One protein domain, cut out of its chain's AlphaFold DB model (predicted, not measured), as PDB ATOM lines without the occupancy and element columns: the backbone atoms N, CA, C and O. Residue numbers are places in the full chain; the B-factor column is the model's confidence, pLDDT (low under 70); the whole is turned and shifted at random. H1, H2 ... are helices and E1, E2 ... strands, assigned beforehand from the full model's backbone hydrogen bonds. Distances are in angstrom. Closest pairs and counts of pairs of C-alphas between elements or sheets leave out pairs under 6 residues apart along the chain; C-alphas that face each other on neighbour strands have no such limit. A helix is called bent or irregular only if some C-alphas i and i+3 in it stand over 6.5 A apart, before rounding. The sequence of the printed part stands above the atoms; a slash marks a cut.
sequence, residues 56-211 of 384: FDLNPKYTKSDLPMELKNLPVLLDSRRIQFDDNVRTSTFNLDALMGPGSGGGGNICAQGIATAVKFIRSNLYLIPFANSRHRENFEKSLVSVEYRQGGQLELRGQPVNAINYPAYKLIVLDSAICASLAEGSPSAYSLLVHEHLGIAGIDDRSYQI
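AT A GLANCE: This is residues 56 to 211 of the 384 residues of an uncharacterized protein of Bdellovibrio bacteriovorus (UniProt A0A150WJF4). A small twisted sheet of four short strands is covered on one face by two helices, H5 over the edge strand E3 and H2 near the E1 and E2 side. H3 folds back from H2 as a helical hairpin and also packs on H5, H4 packs on both H2 and H5, and a long loop, residues 79 to 109, runs out from the sheet and back to H2. The printed part has 156 residues, with five named helices and four named strands in the order H1 E1 H2 H3 E2 E3 E4 H4 H5; the class is mixed, helices and strands, though under half of the residues are in named elements. The mixed sheet runs E1 E2 E4 E3, and the whole is compact, with a radius of gyration of the C-alphas of 15.1 A and spans of 43 by 42 by 30 A.

HOW THE PARTS SIT: Inner strands E2, residues 148 to 152, and E4, residues 172 to 176, are parallel at 29 degrees, with N 150 and O 173 2.9 A apart. E3, residues 164 to 167, is antiparallel to E4 in a hairpin, with N 167 and O 172 at 2.8 A. E1, residues 76 to 78, is antiparallel to E2, with N 77 and O 149 at 2.8 A. H2, residues 110 to 124, and H5, residues 188 to 201, are on the same face, making two layers, helices on one face of a sheet. H5 runs along E3, at 11 degrees on the local plane and a height over the sheet of 9.6 A; the closest C-alphas are those of Asn 166 and Glu 197, 5.6 A. H2 is only just over E2, with 3 of its C-alphas falling on it, at a height of 7.1 A. H2 and H5 touch about perpendicular, at 74 degrees, closest at the C-alphas of Ala 118 and Tyr 191, 6.1 A. H3, residues 134 to 146, is not on the sheet; it only just touches H2, with 3 pairs of C-alphas within 8 A, closest at Val 119 and Leu 144, 6.3 A. H4, residues 177 to 184, only grazes the sheet and touches H2, the C-alphas of Gly 114 and Ala 184 being 3.7 A apart. Each O i to N i+4 pair is within hydrogen-bond range in H2 and H5, 8 of 9 in H3 and 2 of 4 in H4.

IN THESE COORDINATES: H1, residues 69 to 72, begins at C-alpha 69 (-2.121, 21.098, 77.167) and only grazes the sheet. H2 measures 21.3 A, H5 20.0 A and H3 18.5 A. H4 is irregular, but only just: C-alphas 178 and 181 are 6.9 A apart. H5 ends at C-alpha 201 (18.044, 18.185, 80.114).

THE WHOLE: The C-alphas of Asn 88 and Gly 159, the two farthest apart, are 45.7 A apart. The printed part has no cut; the links E1 to H2 and E2 to E3 are long. The mean pLDDT of the printed part is 70.3, and 60 residues are under 70, among them 56 to 64, 79 to 108 and 205 to 211.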
ATOM      1  N   PHE A  56      17.526  23.643  71.154       40.19
ATOM      2  CA  PHE A  56      18.444  24.176  72.163       40.19
ATOM      3  C   PHE A  56      18.392  25.706  72.262       40.19
ATOM      4  O   PHE A  56      19.420  26.341  72.502       40.19
ATOM      5  N   ASP A  57      17.207  26.315  72.144       36.53
ATOM      6  CA  ASP A  57      17.016  27.655  72.706       36.53
ATOM      7  C   ASP A  57      17.023  27.533  74.234       36.53
ATOM      8  O   ASP A  57      16.002  27.409  74.917       36.53
ATOM      9  N   LEU A  58      18.241  27.514  74.779       43.66
ATOM     10  CA  LEU A  58      18.491  27.735  76.186       43.66
ATOM     11  C   LEU A  58      18.013  29.150  76.508       43.66
ATOM     12  O   LEU A  58      18.731  30.124  76.285       43.66
ATOM     13  N   ASN A  59      16.826  29.197  77.119       52.22
ATOM     14  CA  ASN A  59      16.261  30.282  77.922       52.22
ATOM     15  C   ASN A  59      15.185  31.131  77.222       52.22
ATOM     16  O   ASN A  59      15.444  32.206  76.682       52.22
ATOM     17  N   PRO A  60      13.930  30.707  77.393       49.16
ATOM     18  CA  PRO A  60      12.969  31.547  78.110       49.16
ATOM     19  C   PRO A  60      12.665  30.953  79.486       49.16
ATOM     20  O   PRO A  60      12.725  29.739  79.677       49.16
ATOM     21  N   LYS A  61      12.316  31.804  80.458       57.59
ATOM     22  CA  LYS A  61      11.846  31.393  81.792       57.59
ATOM     23  C   LYS A  61      10.467  30.725  81.694       57.59
ATOM     24  O   LYS A  61       9.475  31.301  82.126       57.59
ATOM     25  N   TYR A  62      10.398  29.536  81.111       63.25
ATOM     26  CA  TYR A  62       9.181  28.746  81.103       63.25
ATOM     27  C   TYR A  62       8.933  28.168  82.492       63.25
ATOM     28  O   TYR A  62       9.825  27.656  83.171       63.25
ATOM     29  N   THR A  63       7.691  28.281  82.923       67.00
ATOM     30  CA  THR A  63       7.169  27.729  84.164       67.00
ATOM     31  C   THR A  63       6.331  26.491  83.860       67.00
ATOM     32  O   THR A  63       5.902  26.263  82.731       67.00
ATOM     33  N   LYS A  64       6.047  25.665  84.873       64.88
ATOM     34  CA  LYS A  64       5.188  24.475  84.720       64.88
ATOM     35  C   LYS A  64       3.788  24.817  84.175       64.88
ATOM     36  O   LYS A  64       3.166  23.995  83.506       64.88
ATOM     37  N   SER A  65       3.302  26.037  84.419       74.25
ATOM     38  CA  SER A  65       2.062  26.569  83.836       74.25
ATOM     39  C   SER A  65       2.123  26.764  82.321       74.25
ATOM     40  O   SER A  65       1.068  26.750  81.690       74.25
ATOM     41  N   ASP A  66       3.314  26.849  81.731       80.19
ATOM     42  CA  ASP A  66       3.525  27.061  80.293       80.19
ATOM     43  C   ASP A  66       3.644  25.745  79.508       80.19
ATOM     44  O   ASP A  66       3.898  25.760  78.304       80.19
ATOM     45  N   LEU A  67       3.468  24.593  80.170       80.19
ATOM     46  CA  LEU A  67       3.423  23.302  79.486       80.19
ATOM     47  C   LEU A  67       2.248  23.263  78.483       80.19
ATOM     48  O   LEU A  67       1.131  23.665  78.846       80.19
ATOM     49  N   PRO A  68       2.462  22.731  77.265       79.75
ATOM     50  CA  PRO A  68       1.389  22.400  76.332       79.75
ATOM     51  C   PRO A  68       0.292  21.562  76.997       79.75
ATOM     52  O   PRO A  68       0.555  20.775  77.915       79.75
ATOM     53  N   MET A  69      -0.954  21.743  76.555       77.50
ATOM     54  CA  MET A  69      -2.121  21.098  77.167       77.50
ATOM     55  C   MET A  69      -2.027  19.567  77.095       77.50
ATOM     56  O   MET A  69      -2.384  18.872  78.044       77.50
ATOM     57  N   GLU A  70      -1.459  19.061  76.006       78.31
ATOM     58  CA  GLU A  70      -1.201  17.649  75.748       78.31
ATOM     59  C   GLU A  70      -0.272  17.063  76.818       78.31
ATOM     60  O   GLU A  70      -0.540  15.991  77.352       78.31
ATOM     61  N   LEU A  71       0.773  17.804  77.204       80.56
ATOM     62  CA  LEU A  71       1.728  17.368  78.225       80.56
ATOM     63  C   LEU A  71       1.163  17.489  79.639       80.56
ATOM     64  O   LEU A  71       1.461  16.641  80.480       80.56
ATOM     65  N   LYS A  72       0.332  18.506  79.908       81.12
ATOM     66  CA  LYS A  72      -0.304  18.723  81.221       81.12
ATOM     67  C   LYS A  72      -1.179  17.549  81.652       81.12
ATOM     68  O   LYS A  72      -1.187  17.231  82.843       81.12
ATOM     69  N   ASN A  73      -1.838  16.898  80.696       80.06
ATOM     70  CA  ASN A  73      -2.767  15.795  80.941       80.06
ATOM     71  C   ASN A  73      -2.086  14.424  81.079       80.06
ATOM     72  O   ASN A  73      -2.742  13.464  81.480       80.06
ATOM     73  N   LEU A  74      -0.789  14.313  80.772       81.44
ATOM     74  CA  LEU A  74      -0.067  13.051  80.929       81.44
ATOM     75  C   LEU A  74       0.111  12.679  82.411       81.44
ATOM     76  O   LEU A  74       0.430  13.560  83.222       81.44
ATOM     77  N   PRO A  75      -0.018  11.388  82.774       79.25
ATOM     78  CA  PRO A  75       0.248  10.914  84.126       79.25
ATOM     79  C   PRO A  75       1.674  11.247  84.568       79.25
ATOM     80  O   PRO A  75       2.648  10.931  83.881       79.25
ATOM     81  N   VAL A  76       1.801  11.862  85.743       80.25
ATOM     82  CA  VAL A  76       3.100  12.075  86.390       80.25
ATOM     83  C   VAL A  76       3.551  10.754  87.004       80.25
ATOM     84  O   VAL A  76       2.857  10.187  87.846       80.25
ATOM     85  N   LEU A  77       4.722  10.280  86.588       74.19
ATOM     86  CA  LEU A  77       5.352   9.076  87.126       74.19
ATOM     87  C   LEU A  77       6.041   9.370  88.462       74.19
ATOM     88  O   LEU A  77       5.937   8.582  89.397       74.19
ATOM     89  N   LEU A  78       6.722  10.517  88.549       71.44
ATOM     90  CA  LEU A  78       7.569  10.895  89.679       71.44
ATOM     91  C   LEU A  78       7.507  12.416  89.915       71.44
ATOM     92  O   LEU A  78       7.780  13.190  88.994       71.44
ATOM     93  N   ASP A  79       7.159  12.854  91.135       64.12
ATOM     94  CA  ASP A  79       7.221  14.278  91.524       64.12
ATOM     95  C   ASP A  79       8.656  14.624  91.936       64.12
ATOM     96  O   ASP A  79       9.122  14.230  93.007       64.12
ATOM     97  N   SER A  80       9.355  15.380  91.092       60.59
ATOM     98  CA  SER A  80      10.756  15.763  91.297       60.59
ATOM     99  C   SER A  80      11.002  16.550  92.584       60.59
ATOM    100  O   SER A  80      12.085  16.461  93.152       60.59
ATOM    101  N   ARG A  81       9.984  17.232  93.135       58.31
ATOM    102  CA  ARG A  81      10.085  17.898  94.451       58.31
ATOM    103  C   ARG A  81      10.320  16.918  95.600       58.31
ATOM    104  O   ARG A  81      10.748  17.335  96.673       58.31
ATOM    105  N   ARG A  82      10.005  15.638  95.390       55.91
ATOM    106  CA  ARG A  82      10.158  14.563  96.373       55.91
ATOM    107  C   ARG A  82      11.417  13.731  96.159       55.91
ATOM    108  O   ARG A  82      11.767  12.970  97.057       55.91
ATOM    109  N   ILE A  83      12.103  13.870  95.019       57.66
ATOM    110  CA  ILE A  83      13.391  13.206  94.780       57.66
ATOM    111  C   ILE A  83      14.462  13.965  95.562       57.66
ATOM    112  O   ILE A  83      15.202  14.791  95.035       57.66
ATOM    113  N   GLN A  84      14.514  13.697  96.859       58.94
ATOM    114  CA  GLN A  84      15.603  14.127  97.714       58.94
ATOM    115  C   GLN A  84      16.533  12.946  97.907       58.94
ATOM    116  O   GLN A  84      16.144  11.888  98.403       58.94
ATOM    117  N   PHE A  85      17.772  13.131  97.490       60.47
ATOM    118  CA  PHE A  85      18.828  12.220  97.862       60.47
ATOM    119  C   PHE A  85      19.463  12.781  99.129       60.47
ATOM    120  O   PHE A  85      20.021  13.872  99.096       60.47
ATOM    121  N   ASP A  86      19.335  12.068 100.242       55.47
ATOM    122  CA  ASP A  86      19.987  12.475 101.481       55.47
ATOM    123  C   ASP A  86      21.510  12.340 101.322       55.47
ATOM    124  O   ASP A  86      22.027  11.234 101.133       55.47
ATOM    125  N   ASP A  87      22.217  13.470 101.354       48.06
ATOM    126  CA  ASP A  87      23.676  13.527 101.229       48.06
ATOM    127  C   ASP A  87      24.390  13.064 102.520       48.06
ATOM    128  O   ASP A  87      25.586  12.771 102.492       48.06
ATOM    129  N   ASN A  88      23.666  12.938 103.643       39.53
ATOM    130  CA  ASN A  88      24.235  12.619 104.959       39.53
ATOM    131  C   ASN A  88      24.121  11.146 105.364       39.53
ATOM    132  O   ASN A  88      24.681  10.744 106.384       39.53
ATOM    133  N   VAL A  89      23.471  10.305 104.560       37.31
ATOM    134  CA  VAL A  89      23.438   8.861 104.796       37.31
ATOM    135  C   VAL A  89      24.317   8.204 103.741       37.31
ATOM    136  O   VAL A  89      23.884   7.920 102.628       37.31
ATOM    137  N   ARG A  90      25.577   7.921 104.104       39.47
ATOM    138  CA  ARG A  90      26.559   7.175 103.283       39.47
ATOM    139  C   ARG A  90      26.096   5.765 102.858       39.47
ATOM    140  O   ARG A  90      26.784   5.090 102.105       39.47
ATOM    141  N   THR A  91      24.895   5.363 103.256       41.38
ATOM    142  CA  THR A  91      24.099   4.248 102.733       41.38
ATOM    143  C   THR A  91      22.668   4.734 102.487       41.38
ATOM    144  O   THR A  91      21.758   4.374 103.228       41.38
ATOM    145  N   SER A  92      22.451   5.624 101.518       40.03
ATOM    146  CA  SER A  92      21.136   6.238 101.309       40.03
ATOM    147  C   SER A  92      20.085   5.162 101.031       40.03
ATOM    148  O   SER A  92      20.083   4.511  99.985       40.03
ATOM    149  N   THR A  93      19.175   4.928 101.970       42.09
ATOM    150  CA  THR A  93      17.930   4.223 101.689       42.09
ATOM    151  C   THR A  93      17.115   5.139 100.790       42.09
ATOM    152  O   THR A  93      16.762   6.260 101.140       42.09
ATOM    153  N   PHE A  94      16.884   4.678  99.566       50.94
ATOM    154  CA  PHE A  94      15.983   5.357  98.654       50.94
ATOM    155  C   PHE A  94      14.575   5.102  99.176       50.94
ATOM    156  O   PHE A  94      14.160   3.944  99.218       50.94
ATOM    157  N   ASN A  95      13.869   6.135  99.633       51.38
ATOM    158  CA  ASN A  95      12.503   5.954 100.102       51.38
ATOM    159  C   ASN A  95      11.572   5.830  98.887       51.38
ATOM    160  O   ASN A  95      11.026   6.816  98.391       51.38
ATOM    161  N   LEU A  96      11.453   4.599  98.386       49.66
ATOM    162  CA  LEU A  96      10.614   4.238  97.245       49.66
ATOM    163  C   LEU A  96       9.140   4.605  97.504       49.66
ATOM    164  O   LEU A  96       8.441   5.028  96.584       49.66
ATOM    165  N   ASP A  97       8.705   4.525  98.766       49.00
ATOM    166  CA  ASP A  97       7.328   4.790  99.192       49.00
ATOM    167  C   ASP A  97       6.982   6.289  99.141       49.00
ATOM    168  O   ASP A  97       5.854   6.662  98.822       49.00
ATOM    169  N   ALA A  98       7.960   7.177  99.365       52.00
ATOM    170  CA  ALA A  98       7.773   8.632  99.266       52.00
ATOM    171  C   ALA A  98       7.626   9.136  97.815       52.00
ATOM    172  O   ALA A  98       7.112  10.235  97.570       52.00
ATOM    173  N   LEU A  99       8.078   8.330  96.854       53.38
ATOM    174  CA  LEU A  99       8.211   8.675  95.440       53.38
ATOM    175  C   LEU A  99       7.097   8.124  94.556       53.38
ATOM    176  O   LEU A  99       7.064   8.378  93.353       53.38
ATOM    177  N   MET A 100       6.145   7.422  95.158       55.12
ATOM    178  CA  MET A 100       4.952   6.977  94.466       55.12
ATOM    179  C   MET A 100       4.091   8.182  94.057       55.12
ATOM    180  O   MET A 100       3.502   8.866  94.898       55.12
ATOM    181  N   GLY A 101       4.029   8.456  92.748       52.44
ATOM    182  CA  GLY A 101       3.009   9.326  92.158       52.44
ATOM    183  C   GLY A 101       1.588   8.808  92.454       52.44
ATOM    184  O   GLY A 101       1.436   7.660  92.878       52.44
ATOM    185  N   PRO A 102       0.537   9.634  92.277       45.56
ATOM    186  CA  PRO A 102      -0.832   9.257  92.624       45.56
ATOM    187  C   PRO A 102      -1.234   7.963  91.905       45.56
ATOM    188  O   PRO A 102      -1.277   7.897  90.677       45.56
ATOM    189  N   GLY A 103      -1.467   6.920  92.702       40.38
ATOM    190  CA  GLY A 103      -1.686   5.562  92.231       40.38
ATOM    191  C   GLY A 103      -3.064   5.376  91.609       40.38
ATOM    192  O   GLY A 103      -4.087   5.585  92.257       40.38
ATOM    193  N   SER A 104      -3.094   4.885  90.374       32.22
ATOM    194  CA  SER A 104      -4.230   4.126  89.864       32.22
ATOM    195  C   SER A 104      -4.198   2.733  90.507       32.22
ATOM    196  O   SER A 104      -3.506   1.851  90.019       32.22
ATOM    197  N   GLY A 105      -4.885   2.580  91.644       32.03
ATOM    198  CA  GLY A 105      -5.351   1.314  92.230       32.03
ATOM    199  C   GLY A 105      -4.373   0.130  92.305       32.03
ATOM    200  O   GLY A 105      -4.249  -0.636  91.360       32.03
ATOM    201  N   GLY A 106      -3.814  -0.115  93.496       35.47
ATOM    202  CA  GLY A 106      -3.406  -1.465  93.913       35.47
ATOM    203  C   GLY A 106      -2.090  -1.998  93.339       35.47
ATOM    204  O   GLY A 106      -2.048  -3.109  92.827       35.47
ATOM    205  N   GLY A 107      -1.006  -1.236  93.453       45.75
ATOM    206  CA  GLY A 107       0.344  -1.690  93.122       45.75
ATOM    207  C   GLY A 107       1.278  -0.500  92.944       45.75
ATOM    208  O   GLY A 107       0.856   0.552  92.473       45.75
ATOM    209  N   GLY A 108       2.541  -0.643  93.339       61.00
ATOM    210  CA  GLY A 108       3.616   0.279  92.959       61.00
ATOM    211  C   GLY A 108       3.486   0.736  91.505       61.00
ATOM    212  O   GLY A 108       3.279  -0.122  90.651       61.00
ATOM    213  N   ASN A 109       3.645   2.025  91.168       73.56
ATOM    214  CA  ASN A 109       3.926   2.364  89.769       73.56
ATOM    215  C   ASN A 109       5.322   1.804  89.455       73.56
ATOM    216  O   ASN A 109       6.337   2.425  89.767       73.56
ATOM    217  N   ILE A 110       5.354   0.595  88.899       74.25
ATOM    218  CA  ILE A 110       6.563  -0.182  88.611       74.25
ATOM    219  C   ILE A 110       7.548   0.636  87.757       74.25
ATOM    220  O   ILE A 110       8.755   0.599  87.987       74.25
ATOM    221  N   CYS A 111       7.030   1.461  86.841       78.88
ATOM    222  CA  CYS A 111       7.838   2.368  86.029       78.88
ATOM    223  C   CYS A 111       8.540   3.425  86.890       78.88
ATOM    224  O   CYS A 111       9.746   3.634  86.765       78.88
ATOM    225  N   ALA A 112       7.802   4.051  87.812       78.69
ATOM    226  CA  ALA A 112       8.355   5.035  88.737       78.69
ATOM    227  C   ALA A 112       9.454   4.429  89.622       78.69
ATOM    228  O   ALA A 112      10.496   5.054  89.794       78.69
ATOM    229  N   GLN A 113       9.261   3.201  90.118       75.50
ATOM    230  CA  GLN A 113      10.255   2.472  90.920       75.50
ATOM    231  C   GLN A 113      11.528   2.135  90.122       75.50
ATOM    232  O   GLN A 113      12.641   2.265  90.641       75.50
ATOM    233  N   GLY A 114      11.371   1.749  88.853       78.62
ATOM    234  CA  GLY A 114      12.484   1.511  87.935       78.62
ATOM    235  C   GLY A 114      13.310   2.771  87.677       78.62
ATOM    236  O   GLY A 114      14.527   2.762  87.860       78.62
ATOM    237  N   ILE A 115      12.646   3.885  87.344       83.25
ATOM    238  CA  ILE A 115      13.296   5.193  87.127       83.25
ATOM    239  C   ILE A 115      14.061   5.619  88.378       83.25
ATOM    240  O   ILE A 115      15.243   5.933  88.314       83.25
ATOM    241  N   ALA A 116      13.395   5.578  89.526       78.81
ATOM    242  CA  ALA A 116      13.961   5.840  90.838       78.81
ATOM    243  C   ALA A 116      15.287   5.096  91.089       78.81
ATOM    244  O   ALA A 116      16.320   5.697  91.404       78.81
ATOM    245  N   THR A 117      15.247   3.775  90.913       75.88
ATOM    246  CA  THR A 117      16.395   2.885  91.104       75.88
ATOM    247  C   THR A 117      17.519   3.236  90.133       75.88
ATOM    248  O   THR A 117      18.679   3.343  90.533       75.88
ATOM    249  N   ALA A 118      17.170   3.491  88.874       79.25
ATOM    250  CA  ALA A 118      18.114   3.841  87.831       79.25
ATOM    251  C   ALA A 118      18.794   5.192  88.042       79.25
ATOM    252  O   ALA A 118      20.016   5.283  87.940       79.25
ATOM    253  N   VAL A 119      18.043   6.233  88.388       83.25
ATOM    254  CA  VAL A 119      18.598   7.568  88.646       83.25
ATOM    255  C   VAL A 119      19.557   7.520  89.832       83.25
ATOM    256  O   VAL A 119      20.655   8.074  89.762       83.25
ATOM    257  N   LYS A 120      19.196   6.802  90.904       76.88
ATOM    258  CA  LYS A 120      20.099   6.590  92.040       76.88
ATOM    259  C   LYS A 120      21.386   5.897  91.609       76.88
ATOM    260  O   LYS A 120      22.473   6.322  91.994       76.88
ATOM    261  N   PHE A 121      21.264   4.836  90.821       73.50
ATOM    262  CA  PHE A 121      22.408   4.085  90.329       73.50
ATOM    263  C   PHE A 121      23.346   4.947  89.474       73.50
ATOM    264  O   PHE A 121      24.558   4.924  89.688       73.50
ATOM    265  N   ILE A 122      22.784   5.753  88.570       80.12
ATOM    266  CA  ILE A 122      23.524   6.724  87.756       80.12
ATOM    267  C   ILE A 122      24.239   7.736  88.659       80.12
ATOM    268  O   ILE A 122      25.432   7.970  88.472       80.12
ATOM    269  N   ARG A 123      23.555   8.291  89.674       80.69
ATOM    270  CA  ARG A 123      24.153   9.258  90.612       80.69
ATOM    271  C   ARG A 123      25.362   8.670  91.345       80.69
ATOM    272  O   ARG A 123      26.426   9.286  91.366       80.69
ATOM    273  N   SER A 124      25.228   7.464  91.896       68.44
ATOM    274  CA  SER A 124      26.318   6.780  92.608       68.44
ATOM    275  C   SER A 124      27.522   6.460  91.713       68.44
ATOM    276  O   SER A 124      28.635   6.312  92.212       68.44
ATOM    277  N   ASN A 125      27.316   6.390  90.396       66.50
ATOM    278  CA  ASN A 125      28.335   6.048  89.407       66.50
ATOM    279  C   ASN A 125      28.703   7.220  88.480       66.50
ATOM    280  O   ASN A 125      29.291   7.010  87.422       66.50
ATOM    281  N   LEU A 126      28.424   8.469  88.882       71.38
ATOM    282  CA  LEU A 126      28.718   9.670  88.081       71.38
ATOM    283  C   LEU A 126      30.179   9.778  87.637       71.38
ATOM    284  O   LEU A 126      30.457  10.327  86.576       71.38
ATOM    285  N   TYR A 127      31.113   9.271  88.446       62.50
ATOM    286  CA  TYR A 127      32.547   9.301  88.150       62.50
ATOM    287  C   TYR A 127      32.937   8.466  86.919       62.50
ATOM    288  O   TYR A 127      34.025   8.661  86.386       62.50
ATOM    289  N   LEU A 128      32.063   7.562  86.468       58.03
ATOM    290  CA  LEU A 128      32.279   6.704  85.301       58.03
ATOM    291  C   LEU A 128      31.723   7.303  84.009       58.03
ATOM    292  O   LEU A 128      32.017   6.795  82.931       58.03
ATOM    293  N   ILE A 129      30.943   8.385  84.097       67.81
ATOM    294  CA  ILE A 129      30.470   9.117  82.924       67.81
ATOM    295  C   ILE A 129      31.556  10.135  82.543       67.81
ATOM    296  O   ILE A 129      31.858  11.033  83.336       67.81
ATOM    297  N   PRO A 130      32.167  10.022  81.351       59.53
ATOM    298  CA  PRO A 130      33.240  10.914  80.943       59.53
ATOM    299  C   PRO A 130      32.668  12.282  80.557       59.53
ATOM    300  O   PRO A 130      32.217  12.503  79.435       59.53
ATOM    301  N   PHE A 131      32.685  13.226  81.497       65.31
ATOM    302  CA  PHE A 131      32.321  14.612  81.220       65.31
ATOM    303  C   PHE A 131      33.515  15.391  80.669       65.31
ATOM    304  O   PHE A 131      34.621  15.303  81.198       65.31
ATOM    305  N   ALA A 132      33.273  16.229  79.658       64.62
ATOM    306  CA  ALA A 132      34.306  17.095  79.083       64.62
ATOM    307  C   ALA A 132      34.877  18.114  80.090       64.62
ATOM    308  O   ALA A 132      36.004  18.574  79.936       64.62
ATOM    309  N   ASN A 133      34.094  18.503  81.104       70.81
ATOM    310  CA  ASN A 133      34.504  19.423  82.163       70.81
ATOM    311  C   ASN A 133      33.615  19.270  83.415       70.81
ATOM    312  O   ASN A 133      32.550  18.648  83.377       70.81
ATOM    313  N   SER A 134      34.040  19.870  84.532       73.75
ATOM    314  CA  SER A 134      33.324  19.829  85.816       73.75
ATOM    315  C   SER A 134      31.933  20.469  85.765       73.75
ATOM    316  O   SER A 134      31.017  19.978  86.420       73.75
ATOM    317  N   ARG A 135      31.739  21.511  84.948       78.75
ATOM    318  CA  ARG A 135      30.444  22.186  84.781       78.75
ATOM    319  C   ARG A 135      29.402  21.274  84.130       78.75
ATOM    320  O   ARG A 135      28.247  21.282  84.539       78.75
ATOM    321  N   HIS A 136      29.798  20.464  83.147       79.06
ATOM    322  CA  HIS A 136      28.912  19.466  82.538       79.06
ATOM    323  C   HIS A 136      28.486  18.418  83.567       79.06
ATOM    324  O   HIS A 136      27.302  18.116  83.676       79.06
ATOM    325  N   ARG A 137      29.428  17.927  84.380       79.25
ATOM    326  CA  ARG A 137      29.115  17.001  85.474       79.25
ATOM    327  C   ARG A 137      28.108  17.600  86.460       79.25
ATOM    328  O   ARG A 137      27.128  16.946  86.793       79.25
ATOM    329  N   GLU A 138      28.328  18.840  86.891       81.94
ATOM    330  CA  GLU A 138      27.440  19.539  87.829       81.94
ATOM    331  C   GLU A 138      26.032  19.746  87.244       81.94
ATOM    332  O   GLU A 138      25.030  19.507  87.916       81.94
ATOM    333  N   ASN A 139      25.934  20.154  85.975       84.06
ATOM    334  CA  ASN A 139      24.648  20.320  85.294       84.06
ATOM    335  C   ASN A 139      23.902  18.989  85.147       84.06
ATOM    336  O   ASN A 139      22.691  18.935  85.363       84.06
ATOM    337  N   PHE A 140      24.621  17.918  84.812       87.12
ATOM    338  CA  PHE A 140      24.051  16.581  84.730       87.12
ATOM    339  C   PHE A 140      23.550  16.107  86.097       87.12
ATOM    340  O   PHE A 140      22.406  15.673  86.202       87.12
ATOM    341  N   GLU A 141      24.334  16.275  87.163       86.56
ATOM    342  CA  GLU A 141      23.907  15.932  88.524       86.56
ATOM    343  C   GLU A 141      22.659  16.724  88.954       86.56
ATOM    344  O   GLU A 141      21.703  16.143  89.467       86.56
ATOM    345  N   LYS A 142      22.596  18.027  88.647       87.00
ATOM    346  CA  LYS A 142      21.389  18.846  88.867       87.00
ATOM    347  C   LYS A 142      20.178  18.336  88.083       87.00
ATOM    348  O   LYS A 142      19.042  18.486  88.541       87.00
ATOM    349  N   SER A 143      20.384  17.747  86.908       88.44
ATOM    350  CA  SER A 143      19.288  17.159  86.132       88.44
ATOM    351  C   SER A 143      18.716  15.906  86.807       88.44
ATOM    352  O   SER A 143      17.502  15.732  86.802       88.44
ATOM    353  N   LEU A 144      19.544  15.082  87.465       86.31
ATOM    354  CA  LEU A 144      19.097  13.853  88.141       86.31
ATOM    355  C   LEU A 144      18.105  14.131  89.280       86.31
ATOM    356  O   LEU A 144      17.269  13.289  89.587       86.31
ATOM    357  N   VAL A 145      18.187  15.312  89.899       82.25
ATOM    358  CA  VAL A 145      17.314  15.699  91.020       82.25
ATOM    359  C   VAL A 145      16.108  16.541  90.607       82.25
ATOM    360  O   VAL A 145      15.105  16.564  91.310       82.25
ATOM    361  N   SER A 146      16.193  17.277  89.494       82.94
ATOM    362  CA  SER A 146      15.205  18.321  89.173       82.94
ATOM    363  C   SER A 146      14.234  17.969  88.049       82.94
ATOM    364  O   SER A 146      13.332  18.760  87.770       82.94
ATOM    365  N   VAL A 147      14.393  16.799  87.428       87.50
ATOM    366  CA  VAL A 147      13.557  16.353  86.309       87.50
ATOM    367  C   VAL A 147      12.236  15.754  86.772       87.50
ATOM    368  O   VAL A 147      12.212  14.837  87.588       87.50
ATOM    369  N   GLU A 148      11.134  16.237  86.200       86.81
ATOM    370  CA  GLU A 148       9.818  15.603  86.282       86.81
ATOM    371  C   GLU A 148       9.701  14.487  85.236       86.81
ATOM    372  O   GLU A 148      10.109  14.666  84.088       86.81
ATOM    373  N   TYR A 149       9.109  13.351  85.611       88.00
ATOM    374  CA  TYR A 149       8.852  12.245  84.685       88.00
ATOM    375  C   TYR A 149       7.361  12.091  84.436       88.00
ATOM    376  O   TYR A 149       6.566  12.052  85.381       88.00
ATOM    377  N   ARG A 150       6.979  11.948  83.168       87.38
ATOM    378  CA  ARG A 150       5.601  11.672  82.748       87.38
ATOM    379  C   ARG A 150       5.542  10.455  81.840       87.38
ATOM    380  O   ARG A 150       6.510  10.147  81.151       87.38
ATOM    381  N   GLN A 151       4.400   9.780  81.839       87.50
ATOM    382  CA  GLN A 151       4.145   8.647  80.957       87.50
ATOM    383  C   GLN A 151       3.345   9.103  79.742       87.50
ATOM    384  O   GLN A 151       2.277   9.693  79.893       87.50
ATOM    385  N   GLY A 152       3.854   8.824  78.550       83.38
ATOM    386  CA  GLY A 152       3.121   8.926  77.295       83.38
ATOM    387  C   GLY A 152       2.802   7.544  76.726       83.38
ATOM    388  O   GLY A 152       3.269   6.524  77.234       83.38
ATOM    389  N   GLY A 153       2.002   7.509  75.664       81.56
ATOM    390  CA  GLY A 153       1.777   6.303  74.873       81.56
ATOM    391  C   GLY A 153       1.984   6.604  73.398       81.56
ATOM    392  O   GLY A 153       1.500   7.633  72.931       81.56
ATOM    393  N   GLN A 154       2.686   5.709  72.700       82.69
ATOM    394  CA  GLN A 154       3.008   5.832  71.276       82.69
ATOM    395  C   GLN A 154       3.754   7.136  70.982       82.69
ATOM    396  O   GLN A 154       3.346   7.935  70.142       82.69
ATOM    397  N   LEU A 155       4.832   7.383  71.731       80.44
ATOM    398  CA  LEU A 155       5.628   8.589  71.537       80.44
ATOM    399  C   LEU A 155       6.271   8.598  70.149       80.44
ATOM    400  O   LEU A 155       6.967   7.660  69.761       80.44
ATOM    401  N   GLU A 156       6.101   9.712  69.443       75.56
ATOM    402  CA  GLU A 156       6.704   9.933  68.136       75.56
ATOM    403  C   GLU A 156       7.482  11.246  68.106       75.56
ATOM    404  O   GLU A 156       7.035  12.282  68.601       75.56
ATOM    405  N   LEU A 157       8.649  11.214  67.468       69.25
ATOM    406  CA  LEU A 157       9.443  12.393  67.167       69.25
ATOM    407  C   LEU A 157       9.744  12.399  65.669       69.25
ATOM    408  O   LEU A 157      10.400  11.497  65.154       69.25
ATOM    409  N   ARG A 158       9.249  13.419  64.956       70.50
ATOM    410  CA  ARG A 158       9.376  13.543  63.487       70.50
ATOM    411  C   ARG A 158       8.818  12.325  62.727       70.50
ATOM    412  O   ARG A 158       9.399  11.894  61.735       70.50
ATOM    413  N   GLY A 159       7.702  11.772  63.208       72.38
ATOM    414  CA  GLY A 159       7.043  10.602  62.617       72.38
ATOM    415  C   GLY A 159       7.782   9.278  62.836       72.38
ATOM    416  O   GLY A 159       7.461   8.289  62.183       72.38
ATOM    417  N   GLN A 160       8.790   9.250  63.715       72.31
ATOM    418  CA  GLN A 160       9.453   8.019  64.141       72.31
ATOM    419  C   GLN A 160       9.096   7.690  65.590       72.31
ATOM    420  O   GLN A 160       9.123   8.599  66.425       72.31
ATOM    421  N   PRO A 161       8.823   6.415  65.913       78.25
ATOM    422  CA  PRO A 161       8.577   6.003  67.283       78.25
ATOM    423  C   PRO A 161       9.844   6.168  68.127       78.25
ATOM    424  O   PRO A 161      10.946   5.809  67.702       78.25
ATOM    425  N   VAL A 162       9.686   6.697  69.338       77.88
ATOM    426  CA  VAL A 162      10.780   6.919  70.291       77.88
ATOM    427  C   VAL A 162      10.406   6.403  71.675       77.88
ATOM    428  O   VAL A 162       9.248   6.410  72.067       77.88
ATOM    429  N   ASN A 163      11.401   5.971  72.449       84.00
ATOM    430  CA  ASN A 163      11.165   5.444  73.802       84.00
ATOM    431  C   ASN A 163      11.040   6.545  74.865       84.00
ATOM    432  O   ASN A 163      10.520   6.307  75.954       84.00
ATOM    433  N   ALA A 164      11.567   7.733  74.574       87.38
ATOM    434  CA  ALA A 164      11.538   8.879  75.464       87.38
ATOM    435  C   ALA A 164      11.698  10.178  74.671       87.38
ATOM    436  O   ALA A 164      12.279  10.182  73.585       87.38
ATOM    437  N   ILE A 165      11.208  11.276  75.244       82.12
ATOM    438  CA  ILE A 165      11.441  12.638  74.766       82.12
ATOM    439  C   ILE A 165      11.796  13.506  75.973       82.12
ATOM    440  O   ILE A 165      11.012  13.613  76.921       82.12
ATOM    441  N   ASN A 166      12.957  14.152  75.935       86.62
ATOM    442  CA  ASN A 166      13.314  15.195  76.888       86.62
ATOM    443  C   ASN A 166      12.824  16.572  76.413       86.62
ATOM    444  O   ASN A 166      12.860  16.906  75.232       86.62
ATOM    445  N   TYR A 167      12.377  17.383  77.368       82.81
ATOM    446  CA  TYR A 167      11.955  18.765  77.185       82.81
ATOM    447  C   TYR A 167      12.771  19.658  78.138       82.81
ATOM    448  O   TYR A 167      12.320  19.951  79.255       82.81
ATOM    449  N   PRO A 168      13.983  20.091  77.734       81.94
ATOM    450  CA  PRO A 168      14.937  20.768  78.619       81.94
ATOM    451  C   PRO A 168      14.383  22.035  79.272       81.94
ATOM    452  O   PRO A 168      14.549  22.231  80.476       81.94
ATOM    453  N   ALA A 169      13.644  22.844  78.507       77.62
ATOM    454  CA  ALA A 169      13.015  24.079  78.980       77.62
ATOM    455  C   ALA A 169      12.090  23.874  80.194       77.62
ATOM    456  O   ALA A 169      11.968  24.762  81.036       77.62
ATOM    457  N   TYR A 170      11.474  22.696  80.306       80.75
ATOM    458  CA  TYR A 170      10.533  22.358  81.374       80.75
ATOM    459  C   TYR A 170      11.115  21.382  82.401       80.75
ATOM    460  O   TYR A 170      10.402  20.990  83.324       80.75
ATOM    461  N   LYS A 171      12.383  20.966  82.245       86.56
ATOM    462  CA  LYS A 171      13.008  19.887  83.029       86.56
ATOM    463  C   LYS A 171      12.120  18.638  83.084       86.56
ATOM    464  O   LYS A 171      11.861  18.093  84.150       86.56
ATOM    465  N   LEU A 172      11.610  18.223  81.931       85.81
ATOM    466  CA  LEU A 172      10.622  17.154  81.820       85.81
ATOM    467  C   LEU A 172      11.152  16.047  80.910       85.81
ATOM    468  O   LEU A 172      11.623  16.333  79.815       85.81
ATOM    469  N   ILE A 173      11.023  14.793  81.336       89.12
ATOM    470  CA  ILE A 173      11.205  13.619  80.480       89.12
ATOM    471  C   ILE A 173       9.856  12.908  80.359       89.12
ATOM    472  O   ILE A 173       9.226  12.565  81.362       89.12
ATOM    473  N   VAL A 174       9.413  12.679  79.126       87.38
ATOM    474  CA  VAL A 174       8.229  11.869  78.829       87.38
ATOM    475  C   VAL A 174       8.699  10.510  78.331       87.38
ATOM    476  O   VAL A 174       9.436  10.443  77.352       87.38
ATOM    477  N   LEU A 175       8.298   9.441  79.014       88.88
ATOM    478  CA  LEU A 175       8.659   8.060  78.694       88.88
ATOM    479  C   LEU A 175       7.484   7.347  78.037       88.88
ATOM    480  O   LEU A 175       6.346   7.498  78.485       88.88
ATOM    481  N   ASP A 176       7.760   6.555  77.005       87.44
ATOM    482  CA  ASP A 176       6.743   5.697  76.408       87.44
ATOM    483  C   ASP A 176       6.370   4.568  77.377       87.44
ATOM    484  O   ASP A 176       7.224   4.010  78.070       87.44
ATOM    485  N   SER A 177       5.092   4.210  77.448       83.06
ATOM    486  CA  SER A 177       4.619   3.170  78.361       83.06
ATOM    487  C   SER A 177       5.278   1.804  78.127       83.06
ATOM    488  O   SER A 177       5.437   1.050  79.091       83.06
ATOM    489  N   ALA A 178       5.727   1.499  76.905       83.12
ATOM    490  CA  ALA A 178       6.367   0.229  76.569       83.12
ATOM    491  C   ALA A 178       7.742   0.039  77.235       83.12
ATOM    492  O   ALA A 178       8.144  -1.096  77.486       83.12
ATOM    493  N   ILE A 179       8.462   1.118  77.575       81.50
ATOM    494  CA  ILE A 179       9.810   1.015  78.165       81.50
ATOM    495  C   ILE A 179       9.792   0.784  79.684       81.50
ATOM    496  O   ILE A 179      10.815   0.459  80.290       81.50
ATOM    497  N   CYS A 180       8.624   0.917  80.314       78.44
ATOM    498  CA  CYS A 180       8.473   0.840  81.763       78.44
ATOM    499  C   CYS A 180       8.873  -0.516  82.360       78.44
ATOM    500  O   CYS A 180       9.453  -0.547  83.445       78.44
ATOM    501  N   ALA A 181       8.623  -1.625  81.655       74.06
ATOM    502  CA  ALA A 181       9.067  -2.950  82.093       74.06
ATOM    503  C   ALA A 181      10.604  -3.045  82.110       74.06
ATOM    504  O   ALA A 181      11.200  -3.407  83.122       74.06
ATOM    505  N   SER A 182      11.258  -2.598  81.034       74.06
ATOM    506  CA  SER A 182      12.721  -2.598  80.921       74.06
ATOM    507  C   SER A 182      13.413  -1.661  81.919       74.06
ATOM    508  O   SER A 182      14.559  -1.916  82.301       74.06
ATOM    509  N   LEU A 183      12.744  -0.577  82.331       76.50
ATOM    510  CA  LEU A 183      13.196   0.315  83.404       76.50
ATOM    511  C   LEU A 183      13.098  -0.350  84.778       76.50
ATOM    512  O   LEU A 183      14.021  -0.222  85.579       76.50
ATOM    513  N   ALA A 184      12.009  -1.065  85.049       72.94
ATOM    514  CA  ALA A 184      11.801  -1.759  86.316       72.94
ATOM    515  C   ALA A 184      12.786  -2.909  86.541       72.94
ATOM    516  O   ALA A 184      13.265  -3.105  87.653       72.94
ATOM    517  N   GLU A 185      13.138  -3.620  85.475       69.50
ATOM    518  CA  GLU A 185      14.160  -4.670  85.497       69.50
ATOM    519  C   GLU A 185      15.586  -4.114  85.661       69.50
ATOM    520  O   GLU A 185      16.526  -4.878  85.873       69.50
ATOM    521  N   GLY A 186      15.771  -2.791  85.557       66.19
ATOM    522  CA  GLY A 186      17.091  -2.168  85.615       66.19
ATOM    523  C   GLY A 186      17.972  -2.583  84.439       66.19
ATOM    524  O   GLY A 186      19.167  -2.832  84.610       66.19
ATOM    525  N   SER A 187      17.384  -2.712  83.245       68.19
ATOM    526  CA  SER A 187      18.136  -3.149  82.072       68.19
ATOM    527  C   SER A 187      19.178  -2.097  81.645       68.19
ATOM    528  O   SER A 187      18.965  -0.888  81.785       68.19
ATOM    529  N   PRO A 188      20.305  -2.507  81.046       65.31
ATOM    530  CA  PRO A 188      21.329  -1.562  80.599       65.31
ATOM    531  C   PRO A 188      20.851  -0.571  79.530       65.31
ATOM    532  O   PRO A 188      21.284   0.585  79.499       65.31
ATOM    533  N   SER A 189      19.918  -1.002  78.679       68.62
ATOM    534  CA  SER A 189      19.244  -0.141  77.703       68.62
ATOM    535  C   SER A 189      18.422   0.951  78.389       68.62
ATOM    536  O   SER A 189      18.441   2.095  77.942       68.62
ATOM    537  N   ALA A 190      17.761   0.626  79.504       74.06
ATOM    538  CA  ALA A 190      17.032   1.585  80.324       74.06
ATOM    539  C   ALA A 190      17.960   2.609  81.003       74.06
ATOM    540  O   ALA A 190      17.675   3.805  80.951       74.06
ATOM    541  N   TYR A 191      19.095   2.181  81.571       75.88
ATOM    542  CA  TYR A 191      20.083   3.123  82.123       75.88
ATOM    543  C   TYR A 191      20.626   4.061  81.050       75.88
ATOM    544  O   TYR A 191      20.700   5.269  81.256       75.88
ATOM    545  N   SER A 192      20.962   3.509  79.888       75.81
ATOM    546  CA  SER A 192      21.497   4.275  78.764       75.81
ATOM    547  C   SER A 192      20.494   5.299  78.244       75.81
ATOM    548  O   SER A 192      20.870   6.437  77.980       75.81
ATOM    549  N   LEU A 193      19.218   4.914  78.147       84.44
ATOM    550  CA  LEU A 193      18.131   5.823  77.804       84.44
ATOM    551  C   LEU A 193      18.064   6.983  78.801       84.44
ATOM    552  O   LEU A 193      18.116   8.133  78.391       84.44
ATOM    553  N   LEU A 194      18.009   6.697  80.104       87.19
ATOM    554  CA  LEU A 194      17.905   7.753  81.110       87.19
ATOM    555  C   LEU A 194      19.125   8.676  81.117       87.19
ATOM    556  O   LEU A 194      18.946   9.890  81.158       87.19
ATOM    557  N   VAL A 195      20.348   8.143  81.029       84.56
ATOM    558  CA  VAL A 195      21.551   8.985  80.919       84.56
ATOM    559  C   VAL A 195      21.451   9.897  79.698       84.56
ATOM    560  O   VAL A 195      21.693  11.096  79.826       84.56
ATOM    561  N   HIS A 196      21.051   9.362  78.542       82.88
ATOM    562  CA  HIS A 196      20.863  10.158  77.334       82.88
ATOM    563  C   HIS A 196      19.855  11.297  77.546       82.88
ATOM    564  O   HIS A 196      20.172  12.456  77.275       82.88
ATOM    565  N   GLU A 197      18.681  11.001  78.101       87.06
ATOM    566  CA  GLU A 197      17.666  12.029  78.331       87.06
ATOM    567  C   GLU A 197      18.133  13.092  79.343       87.06
ATOM    568  O   GLU A 197      17.897  14.284  79.149       87.06
ATOM    569  N   HIS A 198      18.871  12.698  80.385       89.00
ATOM    570  CA  HIS A 198      19.453  13.632  81.355       89.00
ATOM    571  C   HIS A 198      20.548  14.527  80.770       89.00
ATOM    572  O   HIS A 198      20.638  15.695  81.151       89.00
ATOM    573  N   LEU A 199      21.354  14.028  79.827       84.19
ATOM    574  CA  LEU A 199      22.309  14.861  79.086       84.19
ATOM    575  C   LEU A 199      21.576  15.950  78.288       84.19
ATOM    576  O   LEU A 199      21.989  17.111  78.326       84.19
ATOM    577  N   GLY A 200      20.449  15.592  77.661       83.00
ATOM    578  CA  GLY A 200      19.559  16.536  76.980       83.00
ATOM    579  C   GLY A 200      19.029  17.618  77.924       83.00
ATOM    580  O   GLY A 200      19.186  18.809  77.652       83.00
ATOM    581  N   ILE A 201      18.499  17.226  79.089       86.94
ATOM    582  CA  ILE A 201      18.044  18.185  80.114       86.94
ATOM    583  C   ILE A 201      19.184  19.086  80.607       86.94
ATOM    584  O   ILE A 201      18.974  20.274  80.854       86.94
ATOM    585  N   ALA A 202      20.392  18.544  80.755       85.88
ATOM    586  CA  ALA A 202      21.564  19.289  81.204       85.88
ATOM    587  C   ALA A 202      22.116  20.270  80.150       85.88
ATOM    588  O   ALA A 202      23.057  21.011  80.451       85.88
ATOM    589  N   GLY A 203      21.552  20.284  78.934       79.88
ATOM    590  CA  GLY A 203      22.020  21.111  77.823       79.88
ATOM    591  C   GLY A 203      23.411  20.710  77.333       79.88
ATOM    592  O   GLY A 203      24.148  21.548  76.817       79.88
ATOM    593  N   ILE A 204      23.799  19.452  77.550       77.56
ATOM    594  CA  ILE A 204      25.087  18.923  77.113       77.56
ATOM    595  C   ILE A 204      24.874  18.393  75.698       77.56
ATOM    596  O   ILE A 204      24.407  17.271  75.513       77.56
ATOM    597  N   ASP A 205      25.161  19.241  74.707       65.06
ATOM    598  CA  ASP A 205      25.099  18.850  73.300       65.06
ATOM    599  C   ASP A 205      26.187  17.821  73.016       65.06
ATOM    600  O   ASP A 205      27.386  18.096  73.132       65.06
ATOM    601  N   ASP A 206      25.754  16.639  72.607       54.28
ATOM    602  CA  ASP A 206      26.629  15.700  71.959       54.28
ATOM    603  C   ASP A 206      26.043  15.304  70.607       54.28
ATOM    604  O   ASP A 206      25.117  14.494  70.480       54.28
ATOM    605  N   ARG A 207      26.659  15.881  69.574       46.84
ATOM    606  CA  ARG A 207      26.374  15.694  68.148       46.84
ATOM    607  C   ARG A 207      26.299  14.224  67.712       46.84
ATOM    608  O   ARG A 207      25.805  13.962  66.618       46.84
ATOM    609  N   SER A 208      26.772  13.272  68.521       42.25
ATOM    610  CA  SER A 208      26.795  11.840  68.200       42.25
ATOM    611  C   SER A 208      25.633  11.028  68.792       42.25
ATOM    612  O   SER A 208      25.559   9.829  68.521       42.25
ATOM    613  N   TYR A 209      24.751  11.636  69.597       48.19
ATOM    614  CA  TYR A 209      23.842  10.887  70.480       48.19
ATOM    615  C   TYR A 209      22.372  11.272  70.389       48.19
ATOM    616  O   TYR A 209      21.591  10.777  71.182       48.19
ATOM    617  N   GLN A 210      21.963  12.040  69.378       45.59
ATOM    618  CA  GLN A 210      20.570  12.486  69.182       45.59
ATOM    619  C   GLN A 210      19.522  11.349  69.091       45.59
ATOM    620  O   GLN A 210      18.325  11.621  69.066       45.59
ATOM    621  N   ILE A 211      19.952  10.081  69.034       48.62
ATOM    622  CA  ILE A 211      19.101   8.890  69.066       48.62
ATOM    623  C   ILE A 211      19.609   7.952  70.174       48.62
ATOM    624  O   ILE A 211      20.743   7.463  70.122       48.62
TER     625      ILE A 211